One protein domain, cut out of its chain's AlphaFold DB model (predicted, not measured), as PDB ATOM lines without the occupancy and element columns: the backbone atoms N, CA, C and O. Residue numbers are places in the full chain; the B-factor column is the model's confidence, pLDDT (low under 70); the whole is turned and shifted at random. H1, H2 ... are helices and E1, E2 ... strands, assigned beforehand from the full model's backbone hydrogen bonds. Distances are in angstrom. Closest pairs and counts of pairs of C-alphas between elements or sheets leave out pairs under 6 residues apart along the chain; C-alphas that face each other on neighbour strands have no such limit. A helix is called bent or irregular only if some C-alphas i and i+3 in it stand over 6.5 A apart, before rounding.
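Overview. This is residues 427 to 567 of the 658 residues of an uncharacterized protein of Agrobacterium vitis (UniProt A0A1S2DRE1). A twisted sheet of six strands runs through this domain, with the long H5 and the short H2 side by side on one face and H4 on the other, where H1 packs on H3 and H4. The printed part has 141 residues, of mixed class, with five named helices and six named strands in the order H1 E1 H2 E2 E3 H3 H4 E4 E5 H5 E6. The sheet runs E1 E3 E2 E4 E5 E6 and is mixed. The whole is compact, with a radius of gyration of the C-alphas of 14.5 A and spans of 43 by 34 by 25 A.

Along the chain. Start with the sheet: E1 is residues 458 to 461, E3 484 to 487, E2 471 to 478 (19.8 A), E4 519 to 526 (23.1 A), E5 529 to 537 (26.5 A) and E6 561 to 566, ending at C-alpha 566 (138.676, 140.119, 125.911). Find C-alpha 443 at (153.906, 132.742, 128.406), where H1 runs 21.0 A to residue 457. H5, residues 542 to 555, spans 20.1 A. H2 is residues 463 to 468, H3 492 to 506 and H4 509 to 515. H2 and H3 are irregular: C-alphas 464 and 467 are 7.1 A apart, 499 and 502 9.5 A.

Arrangement. E5 and E6 are parallel, with N 536 and O 564 at 2.8 A; the other neighbours are antiparallel, as N 461 and O 484 (E1, E3), N 485 and O 477 (E3, E2), N 476 and O 521 (E2, E4), each 2.8 A, and N 522 and O 533, 2.9 A (hairpin E4, E5). The sheet and its helices make three layers, with helices on both faces of the sheet: H1 and H4 on one face, H2 and H5 on the other. H5 runs along E4, at 1 degrees on the local plane. It touches H2 at a shallow tilt of 26 degrees, the same way; the C-alphas of Pro 463 and Met 551 are closest, 4.9 A. H1 touches H4, closest C-alphas Pro 443 and Ala 515, 4.7 A. H3 only grazes the sheet with residues 492 to 495. E5, H5, E6 form a right-handed strand-helix-strand unit, two parallel neighbour strands with a helix between. Every O i to N i+4 pair is within hydrogen-bond range in H1, H4 and H5; H3 has 6 of 11, H2 0 of 2 and 1 of 3 O i to N i+3.

Size, cuts and confidence. The C-alphas farthest apart, of Ala 441 and Ala 528, stand 43.9 A from each other. The printed part has no cut, and the links between elements are tight. Residues 427 to 442 hold no named element. Mean pLDDT of the printed part is 87.0; residues 428 to 436 and 557 to 560 are under 70.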
ATOM      1  N   ARG A 427     134.271 151.475 120.378       72.75
ATOM      2  CA  ARG A 427     133.366 150.311 120.382       72.75
ATOM      3  C   ARG A 427     133.254 149.745 121.801       72.75
ATOM      4  O   ARG A 427     134.271 149.741 122.488       72.75
ATOM      5  N   PRO A 428     132.074 149.260 122.230       61.56
ATOM      6  CA  PRO A 428     131.903 148.674 123.561       61.56
ATOM      7  C   PRO A 428     132.770 147.418 123.734       61.56
ATOM      8  O   PRO A 428     132.963 146.672 122.773       61.56
ATOM      9  N   VAL A 429     133.278 147.182 124.950       62.59
ATOM     10  CA  VAL A 429     133.868 145.891 125.336       62.59
ATOM     11  C   VAL A 429     132.797 144.824 125.126       62.59
ATOM     12  O   VAL A 429     131.703 144.919 125.682       62.59
ATOM     13  N   ASN A 430     133.086 143.822 124.297       62.28
ATOM     14  CA  ASN A 430     132.216 142.661 124.189       62.28
ATOM     15  C   ASN A 430     132.393 141.829 125.463       62.28
ATOM     16  O   ASN A 430     133.282 140.993 125.538       62.28
ATOM     17  N   GLU A 431     131.525 142.040 126.451       55.88
ATOM     18  CA  GLU A 431     131.370 141.148 127.608       55.88
ATOM     19  C   GLU A 431     130.578 139.878 127.247       55.88
ATOM     20  O   GLU A 431     129.915 139.290 128.104       55.88
ATOM     21  N   GLU A 432     130.565 139.463 125.972       52.84
ATOM     22  CA  GLU A 432     129.931 138.197 125.613       52.84
ATOM     23  C   GLU A 432     130.567 137.118 126.487       52.84
ATOM     24  O   GLU A 432     131.778 136.925 126.434       52.84
ATOM     25  N   GLY A 433     129.744 136.478 127.330       47.84
ATOM     26  CA  GLY A 433     130.133 135.553 128.400       47.84
ATOM     27  C   GLY A 433     130.754 134.239 127.922       47.84
ATOM     28  O   GLY A 433     130.471 133.176 128.473       47.84
ATOM     29  N   GLY A 434     131.563 134.300 126.866       57.66
ATOM     30  CA  GLY A 434     132.540 133.295 126.520       57.66
ATOM     31  C   GLY A 434     133.526 133.132 127.669       57.66
ATOM     32  O   GLY A 434     133.909 134.085 128.344       57.66
ATOM     33  N   LEU A 435     133.890 131.880 127.915       58.00
ATOM     34  CA  LEU A 435     134.900 131.525 128.897       58.00
ATOM     35  C   LEU A 435     136.191 132.266 128.545       58.00
ATOM     36  O   LEU A 435     136.720 132.086 127.448       58.00
ATOM     37  N   ASN A 436     136.686 133.088 129.471       65.56
ATOM     38  CA  ASN A 436     138.023 133.645 129.349       65.56
ATOM     39  C   ASN A 436     139.011 132.478 129.202       65.56
ATOM     40  O   ASN A 436     138.924 131.507 129.964       65.56
ATOM     41  N   PRO A 437     139.933 132.537 128.231       71.31
ATOM     42  CA  PRO A 437     140.919 131.486 128.093       71.31
ATOM     43  C   PRO A 437     141.733 131.360 129.385       71.31
ATOM     44  O   PRO A 437     142.133 132.367 129.975       71.31
ATOM     45  N   ALA A 438     141.993 130.132 129.835       78.12
ATOM     46  CA  ALA A 438     142.859 129.926 130.989       78.12
ATOM     47  C   ALA A 438     144.275 130.454 130.674       78.12
ATOM     48  O   ALA A 438     144.766 130.232 129.562       78.12
ATOM     49  N   PRO A 439     144.945 131.145 131.615       82.50
ATOM     50  CA  PRO A 439     146.322 131.574 131.411       82.50
ATOM     51  C   PRO A 439     147.223 130.359 131.167       82.50
ATOM     52  O   PRO A 439     147.073 129.314 131.802       82.50
ATOM     53  N   LEU A 440     148.163 130.494 130.232       86.94
ATOM     54  CA  LEU A 440     149.072 129.410 129.875       86.94
ATOM     55  C   LEU A 440     150.295 129.391 130.783       86.94
ATOM     56  O   LEU A 440     150.871 130.432 131.099       86.94
ATOM     57  N   ALA A 441     150.733 128.185 131.144       83.94
ATOM     58  CA  ALA A 441     152.018 127.989 131.796       83.94
ATOM     59  C   ALA A 441     153.146 128.401 130.835       83.94
ATOM     60  O   ALA A 441     153.196 127.923 129.704       83.94
ATOM     61  N   ASN A 442     154.062 129.258 131.301       89.38
ATOM     62  CA  ASN A 442     155.212 129.764 130.542       89.38
ATOM     63  C   ASN A 442     154.847 130.630 129.305       89.38
ATOM     64  O   ASN A 442     155.106 130.232 128.165       89.38
ATOM     65  N   PRO A 443     154.270 131.836 129.502       90.44
ATOM     66  CA  PRO A 443     153.906 132.742 128.406       90.44
ATOM     67  C   PRO A 443     155.101 133.157 127.531       90.44
ATOM     68  O   PRO A 443     154.949 133.313 126.317       90.44
ATOM     69  N   GLU A 444     156.302 133.260 128.110       91.25
ATOM     70  CA  GLU A 444     157.522 133.649 127.389       91.25
ATOM     71  C   GLU A 444     157.903 132.652 126.287       91.25
ATOM     72  O   GLU A 444     158.299 133.066 125.194       91.25
ATOM     73  N   ARG A 445     157.705 131.342 126.514       94.56
ATOM     74  CA  ARG A 445     157.918 130.309 125.483       94.56
ATOM     75  C   ARG A 445     157.059 130.578 124.246       94.56
ATOM     76  O   ARG A 445     157.562 130.517 123.123       94.56
ATOM     77  N   TYR A 446     155.775 130.879 124.441       92.56
ATOM     78  CA  TYR A 446     154.845 131.133 123.337       92.56
ATOM     79  C   TYR A 446     155.151 132.454 122.633       92.56
ATOM     80  O   TYR A 446     155.113 132.511 121.403       92.56
ATOM     81  N   ARG A 447     155.518 133.494 123.393       93.44
ATOM     82  CA  ARG A 447     155.936 134.787 122.835       93.44
ATOM     83  C   ARG A 447     157.161 134.637 121.931       93.44
ATOM     84  O   ARG A 447     157.148 135.147 120.810       93.44
ATOM     85  N   ALA A 448     158.177 133.897 122.379       93.50
ATOM     86  CA  ALA A 448     159.371 133.610 121.586       93.50
ATOM     87  C   ALA A 448     159.030 132.819 120.310       93.50
ATOM     88  O   ALA A 448     159.346 133.272 119.211       93.50
ATOM     89  N   ALA A 449     158.292 131.708 120.436       94.31
ATOM     90  CA  ALA A 449     157.916 130.863 119.299       94.31
ATOM     91  C   ALA A 449     157.101 131.621 118.234       94.31
ATOM     92  O   ALA A 449     157.368 131.505 117.034       94.31
ATOM     93  N   ILE A 450     156.131 132.439 118.658       94.69
ATOM     94  CA  ILE A 450     155.327 133.268 117.752       94.69
ATOM     95  C   ILE A 450     156.189 134.346 117.088       94.69
ATOM     96  O   ILE A 450     156.092 134.535 115.874       94.69
ATOM     97  N   SER A 451     157.047 135.033 117.847       95.25
ATOM     98  CA  SER A 451     157.958 136.044 117.300       95.25
ATOM     99  C   SER A 451     158.874 135.456 116.222       95.25
ATOM    100  O   SER A 451     158.960 136.017 115.127       95.25
ATOM    101  N   ASP A 452     159.510 134.318 116.498       95.69
ATOM    102  CA  ASP A 452     160.421 133.652 115.564       95.69
ATOM    103  C   ASP A 452     159.689 133.211 114.295       95.69
ATOM    104  O   ASP A 452     160.156 133.442 113.173       95.69
ATOM    105  N   TYR A 453     158.483 132.655 114.448       96.00
ATOM    106  CA  TYR A 453     157.663 132.268 113.309       96.00
ATOM    107  C   TYR A 453     157.280 133.463 112.433       96.00
ATOM    108  O   TYR A 453     157.404 133.378 111.207       96.00
ATOM    109  N   LEU A 454     156.817 134.566 113.033       96.31
ATOM    110  CA  LEU A 454     156.425 135.776 112.302       96.31
ATOM    111  C   LEU A 454     157.608 136.353 111.519       96.31
ATOM    112  O   LEU A 454     157.449 136.707 110.353       96.31
ATOM    113  N   GLN A 455     158.800 136.382 112.118       95.12
ATOM    114  CA  GLN A 455     160.010 136.858 111.446       95.12
ATOM    115  C   GLN A 455     160.405 135.990 110.248       95.12
ATOM    116  O   GLN A 455     160.833 136.523 109.225       95.12
ATOM    117  N   ALA A 456     160.256 134.670 110.361       95.06
ATOM    118  CA  ALA A 456     160.653 133.740 109.309       95.06
ATOM    119  C   ALA A 456     159.602 133.578 108.196       95.06
ATOM    120  O   ALA A 456     159.967 133.324 107.047       95.06
ATOM    121  N   ASN A 457     158.307 133.697 108.512       95.31
ATOM    122  CA  ASN A 457     157.229 133.228 107.630       95.31
ATOM    123  C   ASN A 457     156.161 134.276 107.287       95.31
ATOM    124  O   ASN A 457     155.340 134.015 106.401       95.31
ATOM    125  N   ALA A 458     156.132 135.429 107.959       95.69
ATOM    126  CA  ALA A 458     155.147 136.478 107.712       95.69
ATOM    127  C   ALA A 458     155.776 137.700 107.031       95.69
ATOM    128  O   ALA A 458     156.954 138.010 107.190       95.69
ATOM    129  N   GLU A 459     154.971 138.419 106.252       96.38
ATOM    130  CA  GLU A 459     155.405 139.664 105.625       96.38
ATOM    131  C   GLU A 459     155.128 140.834 106.575       96.38
ATOM    132  O   GLU A 459     154.021 140.971 107.098       96.38
ATOM    133  N   LYS A 460     156.112 141.709 106.796       97.00
ATOM    134  CA  LYS A 460     155.937 142.892 107.647       97.00
ATOM    135  C   LYS A 460     155.279 144.028 106.866       97.00
ATOM    136  O   LYS A 460     155.797 144.462 105.841       97.00
ATOM    137  N   TRP A 461     154.183 144.560 107.394       96.50
ATOM    138  CA  TRP A 461     153.407 145.641 106.790       96.50
ATOM    139  C   TRP A 461     153.430 146.893 107.664       96.50
ATOM    140  O   TRP A 461     153.556 146.830 108.890       96.50
ATOM    141  N   LYS A 462     153.294 148.065 107.036       95.56
ATOM    142  CA  LYS A 462     153.002 149.288 107.789       95.56
ATOM    143  C   LYS A 462     151.495 149.328 108.055       95.56
ATOM    144  O   LYS A 462     150.734 149.072 107.123       95.56
ATOM    145  N   PRO A 463     151.047 149.732 109.256       93.19
ATOM    146  CA  PRO A 463     149.621 149.814 109.582       93.19
ATOM    147  C   PRO A 463     148.790 150.584 108.546       93.19
ATOM    148  O   PRO A 463     147.701 150.168 108.167       93.19
ATOM    149  N   LYS A 464     149.344 151.681 108.021       92.06
ATOM    150  CA  LYS A 464     148.680 152.525 107.022       92.06
ATOM    151  C   LYS A 464     148.547 151.897 105.632       92.06
ATOM    152  O   LYS A 464     147.783 152.417 104.832       92.06
ATOM    153  N   ASP A 465     149.293 150.839 105.321       92.19
ATOM    154  CA  ASP A 465     149.329 150.244 103.977       92.19
ATOM    155  C   ASP A 465     148.289 149.116 103.824       92.19
ATOM    156  O   ASP A 465     148.118 148.570 102.740       92.19
ATOM    157  N   ILE A 466     147.537 148.784 104.882       87.12
ATOM    158  CA  ILE A 466     146.567 147.673 104.886       87.12
ATOM    159  C   ILE A 466     145.409 147.882 103.903       87.12
ATOM    160  O   ILE A 466     144.867 146.916 103.376       87.12
ATOM    161  N   HIS A 467     145.057 149.127 103.584       82.25
ATOM    162  CA  HIS A 467     144.046 149.430 102.566       82.25
ATOM    163  C   HIS A 467     144.432 148.942 101.154       82.25
ATOM    164  O   HIS A 467     143.565 148.827 100.294       82.25
ATOM    165  N   ALA A 468     145.716 148.655 100.894       82.31
ATOM    166  CA  ALA A 468     146.195 148.157  99.602       82.31
ATOM    167  C   ALA A 468     145.917 146.655  99.385       82.31
ATOM    168  O   ALA A 468     146.302 146.077  98.367       82.31
ATOM    169  N   VAL A 469     145.281 145.999 100.354       80.88
ATOM    170  CA  VAL A 469     145.071 144.556 100.376       80.88
ATOM    171  C   VAL A 469     143.818 144.189  99.578       80.88
ATOM    172  O   VAL A 469     142.705 144.235 100.085       80.88
ATOM    173  N   SER A 470     144.001 143.749  98.331       73.56
ATOM    174  CA  SER A 470     142.909 143.234  97.496       73.56
ATOM    175  C   SER A 470     142.632 141.745  97.750       73.56
ATOM    176  O   SER A 470     143.576 140.959  97.864       73.56
ATOM    177  N   GLY A 471     141.364 141.322  97.732       79.94
ATOM    178  CA  GLY A 471     140.974 139.906  97.742       79.94
ATOM    179  C   GLY A 471     140.037 139.508  98.886       79.94
ATOM    180  O   GLY A 471     139.704 140.313  99.753       79.94
ATOM    181  N   ARG A 472     139.583 138.246  98.861       73.75
ATOM    182  CA  ARG A 472     138.411 137.788  99.633       73.75
ATOM    183  C   ARG A 472     138.626 137.648 101.142       73.75
ATOM    184  O   ARG A 472     137.646 137.781 101.867       73.75
ATOM    185  N   LEU A 473     139.847 137.427 101.626       85.50
ATOM    186  CA  LEU A 473     140.164 137.456 103.058       85.50
ATOM    187  C   LEU A 473     141.681 137.431 103.250       85.50
ATOM    188  O   LEU A 473     142.358 136.576 102.686       85.50
ATOM    189  N   ASN A 474     142.215 138.356 104.036       89.88
ATOM    190  CA  ASN A 474     143.620 138.382 104.420       89.88
ATOM    191  C   ASN A 474     143.710 138.347 105.944       89.88
ATOM    192  O   ASN A 474     142.981 139.066 106.630       89.88
ATOM    193  N   HIS A 475     144.607 137.511 106.458       94.75
ATOM    194  CA  HIS A 475     144.832 137.342 107.887       94.75
ATOM    195  C   HIS A 475     146.110 138.056 108.297       94.75
ATOM    196  O   HIS A 475     147.140 137.969 107.623       94.75
ATOM    197  N   PHE A 476     146.028 138.759 109.415       96.12
ATOM    198  CA  PHE A 476     147.121 139.528 109.970       96.12
ATOM    199  C   PHE A 476     147.264 139.266 111.463       96.12
ATOM    200  O   PHE A 476     146.340 138.783 112.126       96.12
ATOM    201  N   VAL A 477     148.431 139.626 111.982       96.81
ATOM    202  CA  VAL A 477     148.745 139.661 113.405       96.81
ATOM    203  C   VAL A 477     149.336 141.027 113.730       96.81
ATOM    204  O   VAL A 477     150.219 141.511 113.021       96.81
ATOM    205  N   LEU A 478     148.839 141.654 114.791       97.25
ATOM    206  CA  LEU A 478     149.409 142.861 115.372       97.25
ATOM    207  C   LEU A 478     150.152 142.483 116.656       97.25
ATOM    208  O   LEU A 478     149.526 142.074 117.631       97.25
ATOM    209  N   ASP A 479     151.477 142.597 116.663       96.75
ATOM    210  CA  ASP A 479     152.269 142.208 117.836       96.75
ATOM    211  C   ASP A 479     152.286 143.271 118.946       96.75
ATOM    212  O   ASP A 479     151.815 144.394 118.757       96.75
ATOM    213  N   GLU A 480     152.856 142.924 120.101       95.62
ATOM    214  CA  GLU A 480     152.961 143.792 121.284       95.62
ATOM    215  C   GLU A 480     153.603 145.162 120.981       95.62
ATOM    216  O   GLU A 480     153.285 146.166 121.623       95.62
ATOM    217  N   LYS A 481     154.481 145.224 119.965       96.38
ATOM    218  CA  LYS A 481     155.223 146.423 119.537       96.38
ATOM    219  C   LYS A 481     154.466 147.215 118.469       96.38
ATOM    220  O   LYS A 481     155.007 148.175 117.919       96.38
ATOM    221  N   GLY A 482     153.231 146.824 118.150       96.50
ATOM    222  CA  GLY A 482     152.399 147.451 117.129       96.50
ATOM    223  C   GLY A 482     152.833 147.138 115.693       96.50
ATOM    224  O   GLY A 482     152.418 147.816 114.751       96.50
ATOM    225  N   ARG A 483     153.690 146.135 115.473       97.56
ATOM    226  CA  ARG A 483     154.090 145.745 114.115       97.56
ATOM    227  C   ARG A 483     152.992 144.871 113.517       97.56
ATOM    228  O   ARG A 483     152.503 143.948 114.164       97.56
ATOM    229  N   VAL A 484     152.622 145.171 112.276       97.19
ATOM    230  CA  VAL A 484     151.624 144.403 111.528       97.19
ATOM    231  C   VAL A 484     152.328 143.354 110.682       97.19
ATOM    232  O   VAL A 484     153.238 143.670 109.914       97.19
ATOM    233  N   TRP A 485     151.862 142.119 110.794       97.44
ATOM    234  CA  TRP A 485     152.370 140.965 110.072       97.44
ATOM    235  C   TRP A 485     151.252 140.358 109.235       97.44
ATOM    236  O   TRP A 485     150.209 139.997 109.772       97.44
ATOM    237  N   LYS A 486     151.450 140.245 107.922       96.25
ATOM    238  CA  LYS A 486     150.535 139.548 107.018       96.25
ATOM    239  C   LYS A 486     150.895 138.068 106.976       96.25
ATOM    240  O   LYS A 486     152.026 137.708 106.647       96.25
ATOM    241  N   LEU A 487     149.921 137.216 107.278       95.25
ATOM    242  CA  LEU A 487     150.080 135.769 107.208       95.25
ATOM    243  C   LEU A 487     149.955 135.326 105.744       95.25
ATOM    244  O   LEU A 487     148.953 135.601 105.081       95.25
ATOM    245  N   ASN A 488     150.987 134.662 105.220       90.75
ATOM    246  CA  ASN A 488     151.111 134.291 103.806       90.75
ATOM    247  C   ASN A 488     150.152 133.149 103.405       90.75
ATOM    248  O   ASN A 488     150.569 132.015 103.185       90.75
ATOM    249  N   GLY A 489     148.854 133.456 103.313       82.88
ATOM    250  CA  GLY A 489     147.802 132.514 102.910       82.88
ATOM    251  C   GLY A 489     147.349 131.550 104.010       82.88
ATOM    252  O   GLY A 489     146.664 130.576 103.707       82.88
ATOM    253  N   LEU A 490     147.731 131.805 105.262       86.81
ATOM    254  CA  LEU A 490     147.293 131.031 106.421       86.81
ATOM    255  C   LEU A 490     146.160 131.764 107.128       86.81
ATOM    256  O   LEU A 490     146.250 132.975 107.340       86.81
ATOM    257  N   ASP A 491     145.130 131.026 107.524       92.56
ATOM    258  CA  ASP A 491     144.217 131.497 108.559       92.56
ATOM    259  C   ASP A 491     144.887 131.428 109.943       92.56
ATOM    260  O   ASP A 491     145.987 130.892 110.112       92.56
ATOM    261  N   HIS A 492     144.244 132.031 110.945       91.56
ATOM    262  CA  HIS A 492     144.797 132.107 112.300       91.56
ATOM    263  C   HIS A 492     144.950 130.727 112.956       91.56
ATOM    264  O   HIS A 492     145.934 130.498 113.647       91.56
ATOM    265  N   GLU A 493     144.036 129.797 112.682       90.38
ATOM    266  CA  GLU A 493     144.083 128.415 113.180       90.38
ATOM    267  C   GLU A 493     145.293 127.659 112.621       90.38
ATOM    268  O   GLU A 493     146.089 127.089 113.365       90.38
ATOM    269  N   THR A 494     145.500 127.717 111.305       92.44
ATOM    270  CA  THR A 494     146.663 127.104 110.657       92.44
ATOM    271  C   THR A 494     147.958 127.773 111.107       92.44
ATOM    272  O   THR A 494     148.983 127.104 111.230       92.44
ATOM    273  N   PHE A 495     147.934 129.082 111.365       94.25
ATOM    274  CA  PHE A 495     149.063 129.795 111.952       94.25
ATOM    275  C   PHE A 495     149.430 129.238 113.333       94.25
ATOM    276  O   PHE A 495     150.572 128.815 113.501       94.25
ATOM    277  N   PHE A 496     148.489 129.146 114.280       92.88
ATOM    278  CA  PHE A 496     148.781 128.610 115.615       92.88
ATOM    279  C   PHE A 496     149.245 127.146 115.565       92.88
ATOM    280  O   PHE A 496     150.265 126.818 116.176       92.88
ATOM    281  N   ARG A 497     148.611 126.296 114.739       92.50
ATOM    282  CA  ARG A 497     149.078 124.913 114.496       92.50
ATOM    283  C   ARG A 497     150.498 124.838 113.956       92.50
ATOM    284  O   ARG A 497     151.258 123.958 114.337       92.50
ATOM    285  N   ARG A 498     150.893 125.746 113.060       92.12
ATOM    286  CA  ARG A 498     152.261 125.746 112.521       92.12
ATOM    287  C   ARG A 498     153.302 126.218 113.526       92.12
ATOM    288  O   ARG A 498     154.447 125.794 113.412       92.12
ATOM    289  N   VAL A 499     152.929 127.094 114.455       90.81
ATOM    290  CA  VAL A 499     153.849 127.584 115.486       90.81
ATOM    291  C   VAL A 499     154.097 126.515 116.552       90.81
ATOM    292  O   VAL A 499     155.233 126.350 116.982       90.81
ATOM    293  N   LEU A 500     153.057 125.784 116.962       88.81
ATOM    294  CA  LEU A 500     153.112 124.912 118.144       88.81
ATOM    295  C   LEU A 500     153.020 123.416 117.828       88.81
ATOM    296  O   LEU A 500     153.159 122.587 118.723       88.81
ATOM    297  N   GLY A 501     152.803 123.055 116.563       91.44
ATOM    298  CA  GLY A 501     152.575 121.670 116.167       91.44
ATOM    299  C   GLY A 501     151.316 121.108 116.826       91.44
ATOM    300  O   GLY A 501     150.282 121.776 116.875       91.44
ATOM    301  N   ASP A 502     151.427 119.891 117.354       86.56
ATOM    302  CA  ASP A 502     150.316 119.155 117.966       86.56
ATOM    303  C   ASP A 502     149.807 119.803 119.271       86.56
ATOM    304  O   ASP A 502     148.667 119.569 119.669       86.56
ATOM    305  N   GLU A 503     150.609 120.657 119.928       86.06
ATOM    306  CA  GLU A 503     150.181 121.390 121.132       86.06
ATOM    307  C   GLU A 503     149.066 122.406 120.827       86.06
ATOM    308  O   GLU A 503     148.300 122.762 121.717       86.06
ATOM    309  N   ALA A 504     148.927 122.867 119.580       82.31
ATOM    310  CA  ALA A 504     147.904 123.855 119.235       82.31
ATOM    311  C   ALA A 504     146.472 123.318 119.377       82.31
ATOM    312  O   ALA A 504     145.568 124.090 119.675       82.31
ATOM    313  N   ASP A 505     146.252 122.015 119.181       85.38
ATOM    314  CA  ASP A 505     144.903 121.437 119.238       85.38
ATOM    315  C   ASP A 505     144.394 121.268 120.684       85.38
ATOM    316  O   ASP A 505     143.197 121.067 120.897       85.38
ATOM    317  N   SER A 506     145.279 121.356 121.687       86.25
ATOM    318  CA  SER A 506     144.926 121.264 123.111       86.25
ATOM    319  C   SER A 506     144.833 122.621 123.810       86.25
ATOM    320  O   SER A 506     144.423 122.675 124.973       86.25
ATOM    321  N   ILE A 507     145.185 123.711 123.121       87.12
ATOM    322  CA  ILE A 507     145.266 125.051 123.698       87.12
ATOM    323  C   ILE A 507     144.295 125.997 122.987       87.12
ATOM    324  O   ILE A 507     144.257 126.082 121.763       87.12
ATOM    325  N   ASP A 508     143.533 126.763 123.768       90.00
ATOM    326  CA  ASP A 508     142.674 127.812 123.225       90.00
ATOM    327  C   ASP A 508     143.496 128.895 122.496       90.00
ATOM    328  O   ASP A 508     144.472 129.436 123.025       90.00
ATOM    329  N   HIS A 509     143.098 129.246 121.269       89.62
ATOM    330  CA  HIS A 509     143.811 130.247 120.467       89.62
ATOM    331  C   HIS A 509     143.814 131.640 121.108       89.62
ATOM    332  O   HIS A 509     144.773 132.390 120.924       89.62
ATOM    333  N   GLY A 510     142.771 131.992 121.863       88.31
ATOM    334  CA  GLY A 510     142.723 133.231 122.630       88.31
ATOM    335  C   GLY A 510     143.742 133.229 123.768       88.31
ATOM    336  O   GLY A 510     144.436 134.227 123.962       88.31
ATOM    337  N   ALA A 511     143.918 132.092 124.453       88.56
ATOM    338  CA  ALA A 511     144.960 131.928 125.472       88.56
ATOM    339  C   ALA A 511     146.361 132.131 124.883       88.56
ATOM    340  O   ALA A 511     147.189 132.831 125.467       88.56
ATOM    341  N   LEU A 512     146.612 131.556 123.702       90.50
ATOM    342  CA  LEU A 512     147.880 131.708 122.986       90.50
ATOM    343  C   LEU A 512     148.122 133.141 122.530       90.50
ATOM    344  O   LEU A 512     149.227 133.661 122.692       90.50
ATOM    345  N   ALA A 513     147.094 133.780 121.973       91.62
ATOM    346  CA  ALA A 513     147.170 135.167 121.544       91.62
ATOM    347  C   ALA A 513     147.498 136.097 122.720       91.62
ATOM    348  O   ALA A 513     148.399 136.928 122.599       91.62
ATOM    349  N   ASN A 514     146.844 135.900 123.869       91.44
ATOM    350  CA  ASN A 514     147.124 136.654 125.089       91.44
ATOM    351  C   ASN A 514     148.536 136.390 125.628       91.44
ATOM    352  O   ASN A 514     149.286 137.331 125.873       91.44
ATOM    353  N   ALA A 515     148.936 135.120 125.757       91.06
ATOM    354  CA  ALA A 515     150.260 134.751 126.262       91.06
ATOM    355  C   ALA A 515     151.391 135.376 125.426       91.06
ATOM    356  O   ALA A 515     152.383 135.869 125.969       91.06
ATOM    357  N   ALA A 516     151.214 135.424 124.105       92.06
ATOM    358  CA  ALA A 516     152.163 136.041 123.188       92.06
ATOM    359  C   ALA A 516     151.961 137.550 122.977       92.06
ATOM    360  O   ALA A 516     152.698 138.145 122.192       92.06
ATOM    361  N   ALA A 517     150.993 138.169 123.661       93.69
ATOM    362  CA  ALA A 517     150.636 139.580 123.524       93.69
ATOM    363  C   ALA A 517     150.399 140.009 122.059       93.69
ATOM    364  O   ALA A 517     150.825 141.082 121.619       93.69
ATOM    365  N   ILE A 518     149.718 139.162 121.282       95.94
ATOM    366  CA  ILE A 518     149.367 139.427 119.885       95.94
ATOM    367  C   ILE A 518     147.859 139.615 119.705       95.94
ATOM    368  O   ILE A 518     147.050 138.988 120.380       95.94
ATOM    369  N   ALA A 519     147.476 140.445 118.736       96.06
ATOM    370  CA  ALA A 519     146.087 140.648 118.340       96.06
ATOM    371  C   ALA A 519     145.869 140.133 116.905       96.06
ATOM    372  O   ALA A 519     146.311 140.783 115.944       96.06
ATOM    373  N   PRO A 520     145.255 138.948 116.718       94.81
ATOM    374  CA  PRO A 520     144.885 138.461 115.397       94.81
ATOM    375  C   PRO A 520     143.777 139.333 114.793       94.81
ATOM    376  O   PRO A 520     142.838 139.749 115.469       94.81
ATOM    377  N   PHE A 521     143.869 139.615 113.493       94.19
ATOM    378  CA  PHE A 521     142.819 140.349 112.789       94.19
ATOM    379  C   PHE A 521     142.668 139.929 111.330       94.19
ATOM    380  O   PHE A 521     143.569 139.340 110.725       94.19
ATOM    381  N   ARG A 522     141.489 140.191 110.763       92.19
ATOM    382  CA  ARG A 522     141.123 139.820 109.391       92.19
ATOM    383  C   ARG A 522     140.659 141.048 108.632       92.19
ATOM    384  O   ARG A 522     139.887 141.834 109.165       92.19
ATOM    385  N   VAL A 523     141.095 141.174 107.383       89.69
ATOM    386  CA  VAL A 523     140.659 142.222 106.451       89.69
ATOM    387  C   VAL A 523     140.095 141.540 105.208       89.69
ATOM    388  O   VAL A 523     140.759 140.696 104.603       89.69
ATOM    389  N   SER A 524     138.891 141.915 104.795       86.31
ATOM    390  CA  SER A 524     138.313 141.545 103.505       86.31
ATOM    391  C   SER A 524     137.935 142.802 102.735       86.31
ATOM    392  O   SER A 524     137.341 143.722 103.300       86.31
ATOM    393  N   GLN A 525     138.275 142.840 101.446       84.88
ATOM    394  CA  GLN A 525     137.887 143.920 100.547       84.88
ATOM    395  C   GLN A 525     136.992 143.365  99.437       84.88
ATOM    396  O   GLN A 525     137.455 142.640  98.551       84.88
ATOM    397  N   GLU A 526     135.716 143.748  99.459       82.69
ATOM    398  CA  GLU A 526     134.748 143.439  98.409       82.69
ATOM    399  C   GLU A 526     134.358 144.734  97.679       82.69
ATOM    400  O   GLU A 526     133.562 145.552  98.145       82.69
ATOM    401  N   GLY A 527     134.988 144.963  96.523       85.56
ATOM    402  CA  GLY A 527     134.851 146.216  95.781       85.56
ATOM    403  C   GLY A 527     135.456 147.401  96.540       85.56
ATOM    404  O   GLY A 527     136.648 147.406  96.849       85.56
ATOM    405  N   ALA A 528     134.640 148.422  96.812       82.19
ATOM    406  CA  ALA A 528     135.039 149.602  97.584       82.19
ATOM    407  C   ALA A 528     134.830 149.435  99.100       82.19
ATOM    408  O   ALA A 528     135.227 150.308  99.867       82.19
ATOM    409  N   VAL A 529     134.188 148.345  99.533       80.81
ATOM    410  CA  VAL A 529     133.888 148.100 100.943       80.81
ATOM    411  C   VAL A 529     135.018 147.283 101.547       80.81
ATOM    412  O   VAL A 529     135.325 146.188 101.072       80.81
ATOM    413  N   ILE A 530     135.623 147.817 102.606       83.50
ATOM    414  CA  ILE A 530     136.583 147.089 103.428       83.50
ATOM    415  C   ILE A 530     135.896 146.749 104.747       83.50
ATOM    416  O   ILE A 530     135.343 147.615 105.422       83.50
ATOM    417  N   SER A 531     135.907 145.466 105.082       86.19
ATOM    418  CA  SER A 531     135.322 144.916 106.303       86.19
ATOM    419  C   SER A 531     136.350 144.055 107.021       86.19
ATOM    420  O   SER A 531     137.324 143.594 106.416       86.19
ATOM    421  N   GLY A 532     136.151 143.833 108.311       88.06
ATOM    422  CA  GLY A 532     137.064 142.996 109.067       88.06
ATOM    423  C   GLY A 532     136.807 143.014 110.557       88.06
ATOM    424  O   GLY A 532     135.792 143.526 111.026       88.06
ATOM    425  N   GLY A 533     137.746 142.442 111.294       89.62
ATOM    426  CA  GLY A 533     137.713 142.476 112.743       89.62
ATOM    427  C   GLY A 533     139.081 142.238 113.353       89.62
ATOM    428  O   GLY A 533     139.894 141.538 112.749       89.62
ATOM    429  N   ILE A 534     139.328 142.853 114.509       92.56
ATOM    430  CA  ILE A 534     140.509 142.630 115.351       92.56
ATOM    431  C   ILE A 534     140.068 142.153 116.729       92.56
ATOM    432  O   ILE A 534     139.160 142.741 117.320       92.56
ATOM    433  N   ASP A 535     140.738 141.120 117.226       91.38
ATOM    434  CA  ASP A 535     140.490 140.557 118.546       91.38
ATOM    435  C   ASP A 535     141.720 140.793 119.431       91.38
ATOM    436  O   ASP A 535     142.833 140.367 119.117       91.38
ATOM    437  N   PHE A 536     141.525 141.508 120.535       91.56
ATOM    438  CA  PHE A 536     142.519 141.690 121.587       91.56
ATOM    439  C   PHE A 536     142.217 140.707 122.713       91.56
ATOM    440  O   PHE A 536     141.231 140.871 123.427       91.56
ATOM    441  N   HIS A 537     143.046 139.677 122.861       88.44
ATOM    442  CA  HIS A 537     142.972 138.749 123.986       88.44
ATOM    443  C   HIS A 537     143.886 139.289 125.088       88.44
ATOM    444  O   HIS A 537     145.099 139.152 124.987       88.44
ATOM    445  N   GLY A 538     143.316 140.000 126.062       88.19
ATOM    446  CA  GLY A 538     144.039 140.831 127.029       88.19
ATOM    447  C   GLY A 538     143.934 142.340 126.757       88.19
ATOM    448  O   GLY A 538     143.303 142.788 125.797       88.19
ATOM    449  N   LEU A 539     144.543 143.144 127.636       89.25
ATOM    450  CA  LEU A 539     144.605 144.599 127.462       89.25
ATOM    451  C   LEU A 539     145.631 144.948 126.369       89.25
ATOM    452  O   LEU A 539     146.801 144.583 126.508       89.25
ATOM    453  N   PRO A 540     145.245 145.670 125.302       92.25
ATOM    454  CA  PRO A 540     146.181 146.032 124.249       92.25
ATOM    455  C   PRO A 540     147.254 147.005 124.741       92.25
ATOM    456  O   PRO A 540     146.993 147.918 125.529       92.25
ATOM    457  N   SER A 541     148.463 146.862 124.201       92.81
ATOM    458  CA  SER A 541     149.550 147.806 124.447       92.81
ATOM    459  C   SER A 541     149.278 149.161 123.779       92.81
ATOM    460  O   SER A 541     148.608 149.263 122.746       92.81
ATOM    461  N   THR A 542     149.895 150.231 124.285       91.31
ATOM    462  CA  THR A 542     149.829 151.565 123.660       91.31
ATOM    463  C   THR A 542     150.341 151.557 122.212       91.31
ATOM    464  O   THR A 542     149.910 152.354 121.376       91.31
ATOM    465  N   ALA A 543     151.282 150.668 121.874       93.56
ATOM    466  CA  ALA A 543     151.767 150.511 120.504       93.56
ATOM    467  C   ALA A 543     150.727 149.826 119.601       93.56
ATOM    468  O   ALA A 543     150.551 150.241 118.451       93.56
ATOM    469  N   GLN A 544     150.001 148.837 120.131       95.12
ATOM    470  CA  GLN A 544     148.894 148.182 119.439       95.12
ATOM    471  C   GLN A 544     147.743 149.160 119.177       95.12
ATOM    472  O   GLN A 544     147.323 149.290 118.029       95.12
ATOM    473  N   VAL A 545     147.312 149.929 120.184       93.19
ATOM    474  CA  VAL A 545     146.246 150.942 120.035       93.19
ATOM    475  C   VAL A 545     146.618 151.990 118.979       93.19
ATOM    476  O   VAL A 545     145.842 152.252 118.061       93.19
ATOM    477  N   ARG A 546     147.841 152.543 119.026       92.56
ATOM    478  CA  ARG A 546     148.312 153.519 118.020       92.56
ATOM    479  C   ARG A 546     148.340 152.946 116.608       92.56
ATOM    480  O   ARG A 546     147.990 153.636 115.648       92.56
ATOM    481  N   SER A 547     148.778 151.699 116.479       94.06
ATOM    482  CA  SER A 547     148.835 151.018 115.188       94.06
ATOM    483  C   SER A 547     147.432 150.761 114.664       94.06
ATOM    484  O   SER A 547     147.168 151.075 113.507       94.06
ATOM    485  N   PHE A 548     146.511 150.315 115.518       92.50
ATOM    486  CA  PHE A 548     145.099 150.173 115.185       92.50
ATOM    487  C   PHE A 548     144.467 151.485 114.712       92.50
ATOM    488  O   PHE A 548     143.865 151.511 113.641       92.50
ATOM    489  N   GLU A 549     144.700 152.598 115.402       90.62
ATOM    490  CA  GLU A 549     144.217 153.915 114.971       90.62
ATOM    491  C   GLU A 549     144.829 154.378 113.634       90.62
ATOM    492  O   GLU A 549     144.194 155.070 112.833       90.62
ATOM    493  N   ALA A 550     146.071 153.987 113.334       91.12
ATOM    494  CA  ALA A 550     146.660 154.212 112.015       91.12
ATOM    495  C   ALA A 550     146.000 153.339 110.927       91.12
ATOM    496  O   ALA A 550     145.740 153.841 109.830       91.12
ATOM    497  N   MET A 551     145.686 152.072 111.232       90.94
ATOM    498  CA  MET A 551     144.930 151.185 110.334       90.94
ATOM    499  C   MET A 551     143.542 151.773 110.057       90.94
ATOM    500  O   MET A 551     143.178 151.971 108.898       90.94
ATOM    501  N   LYS A 552     142.817 152.158 111.113       88.25
ATOM    502  CA  LYS A 552     141.471 152.744 111.068       88.25
ATOM    503  C   LYS A 552     141.386 153.964 110.163       88.25
ATOM    504  O   LYS A 552     140.534 154.008 109.275       88.25
ATOM    505  N   ARG A 553     142.327 154.900 110.317       88.25
ATOM    506  CA  ARG A 553     142.434 156.085 109.451       88.25
ATOM    507  C   ARG A 553     142.725 155.737 107.996       88.25
ATOM    508  O   ARG A 553     142.208 156.399 107.106       88.25
ATOM    509  N   SER A 554     143.543 154.716 107.740       85.69
ATOM    510  CA  SER A 554     143.901 154.343 106.365       85.69
ATOM    511  C   SER A 554     142.783 153.632 105.604       85.69
ATOM    512  O   SER A 554     142.707 153.753 104.386       85.69
ATOM    513  N   ILE A 555     141.918 152.908 106.313       81.88
ATOM    514  CA  ILE A 555     140.870 152.074 105.716       81.88
ATOM    515  C   ILE A 555     139.507 152.803 105.709       81.88
ATOM    516  O   ILE A 555     138.575 152.357 105.048       81.88
ATOM    517  N   ASN A 556     139.396 153.957 106.383       81.19
ATOM    518  CA  ASN A 556     138.150 154.718 106.533       81.19
ATOM    519  C   ASN A 556     137.016 153.855 107.133       81.19
ATOM    520  O   ASN A 556     135.959 153.674 106.529       81.19
ATOM    521  N   LEU A 557     137.281 153.259 108.305       69.38
ATOM    522  CA  LEU A 557     136.476 152.204 108.952       69.38
ATOM    523  C   LEU A 557     135.126 152.657 109.554       69.38
ATOM    524  O   LEU A 557     134.737 152.185 110.623       69.38
ATOM    525  N   ASP A 558     134.363 153.512 108.882       66.94
ATOM    526  CA  ASP A 558     133.133 154.071 109.460       66.94
ATOM    527  C   ASP A 558     131.935 153.090 109.489       66.94
ATOM    528  O   ASP A 558     130.898 153.422 110.058       66.94
ATOM    529  N   GLY A 559     132.036 151.866 108.938       57.97
ATOM    530  CA  GLY A 559     130.838 151.020 108.757       57.97
ATOM    531  C   GLY A 559     130.938 149.491 108.822       57.97
ATOM    532  O   GLY A 559     129.894 148.854 108.718       57.97
ATOM    533  N   GLY A 560     132.109 148.865 109.000       68.44
ATOM    534  CA  GLY A 560     132.216 147.399 108.828       68.44
ATOM    535  C   GLY A 560     133.325 146.685 109.598       68.44
ATOM    536  O   GLY A 560     133.709 145.584 109.206       68.44
ATOM    537  N   TRP A 561     133.865 147.306 110.649       81.25
ATOM    538  CA  TRP A 561     134.954 146.731 111.441       81.25
ATOM    539  C   TRP A 561     134.499 146.353 112.848       81.25
ATOM    540  O   TRP A 561     134.003 147.211 113.584       81.25
ATOM    541  N   ALA A 562     134.689 145.088 113.217       84.25
ATOM    542  CA  ALA A 562     134.493 144.604 114.577       84.25
ATOM    543  C   ALA A 562     135.784 144.783 115.393       84.25
ATOM    544  O   ALA A 562     136.882 144.494 114.923       84.25
ATOM    545  N   VAL A 563     135.668 145.285 116.615       86.81
ATOM    546  CA  VAL A 563     136.780 145.322 117.569       86.81
ATOM    547  C   VAL A 563     136.302 144.585 118.800       86.81
ATOM    548  O   VAL A 563     135.306 145.000 119.386       86.81
ATOM    549  N   SER A 564     136.993 143.513 119.165       84.12
ATOM    550  CA  SER A 564     136.707 142.753 120.378       84.12
ATOM    551  C   SER A 564     137.877 142.922 121.339       84.12
ATOM    552  O   SER A 564     139.030 142.761 120.938       84.12
ATOM    553  N   VAL A 565     137.595 143.239 122.599       84.88
ATOM    554  CA  VAL A 565     138.583 143.230 123.684       84.88
ATOM    555  C   VAL A 565     138.104 142.211 124.703       84.88
ATOM    556  O   VAL A 565     136.992 142.338 125.206       84.88
ATOM    557  N   TRP A 566     138.934 141.212 124.979       81.62
ATOM    558  CA  TRP A 566     138.676 140.119 125.911       81.62
ATOM    559  C   TRP A 566     139.600 140.298 127.122       81.62
ATOM    560  O   TRP A 566     140.701 139.738 127.142       81.62
ATOM    561  N   PRO A 567     139.246 141.157 128.095       74.19
ATOM    562  CA  PRO A 567     140.076 141.358 129.271       74.19
ATOM    563  C   PRO A 567     140.105 140.067 130.099       74.19
ATOM    564  O   PRO A 567     139.067 139.572 130.531       74.19
TER     565      PRO A 567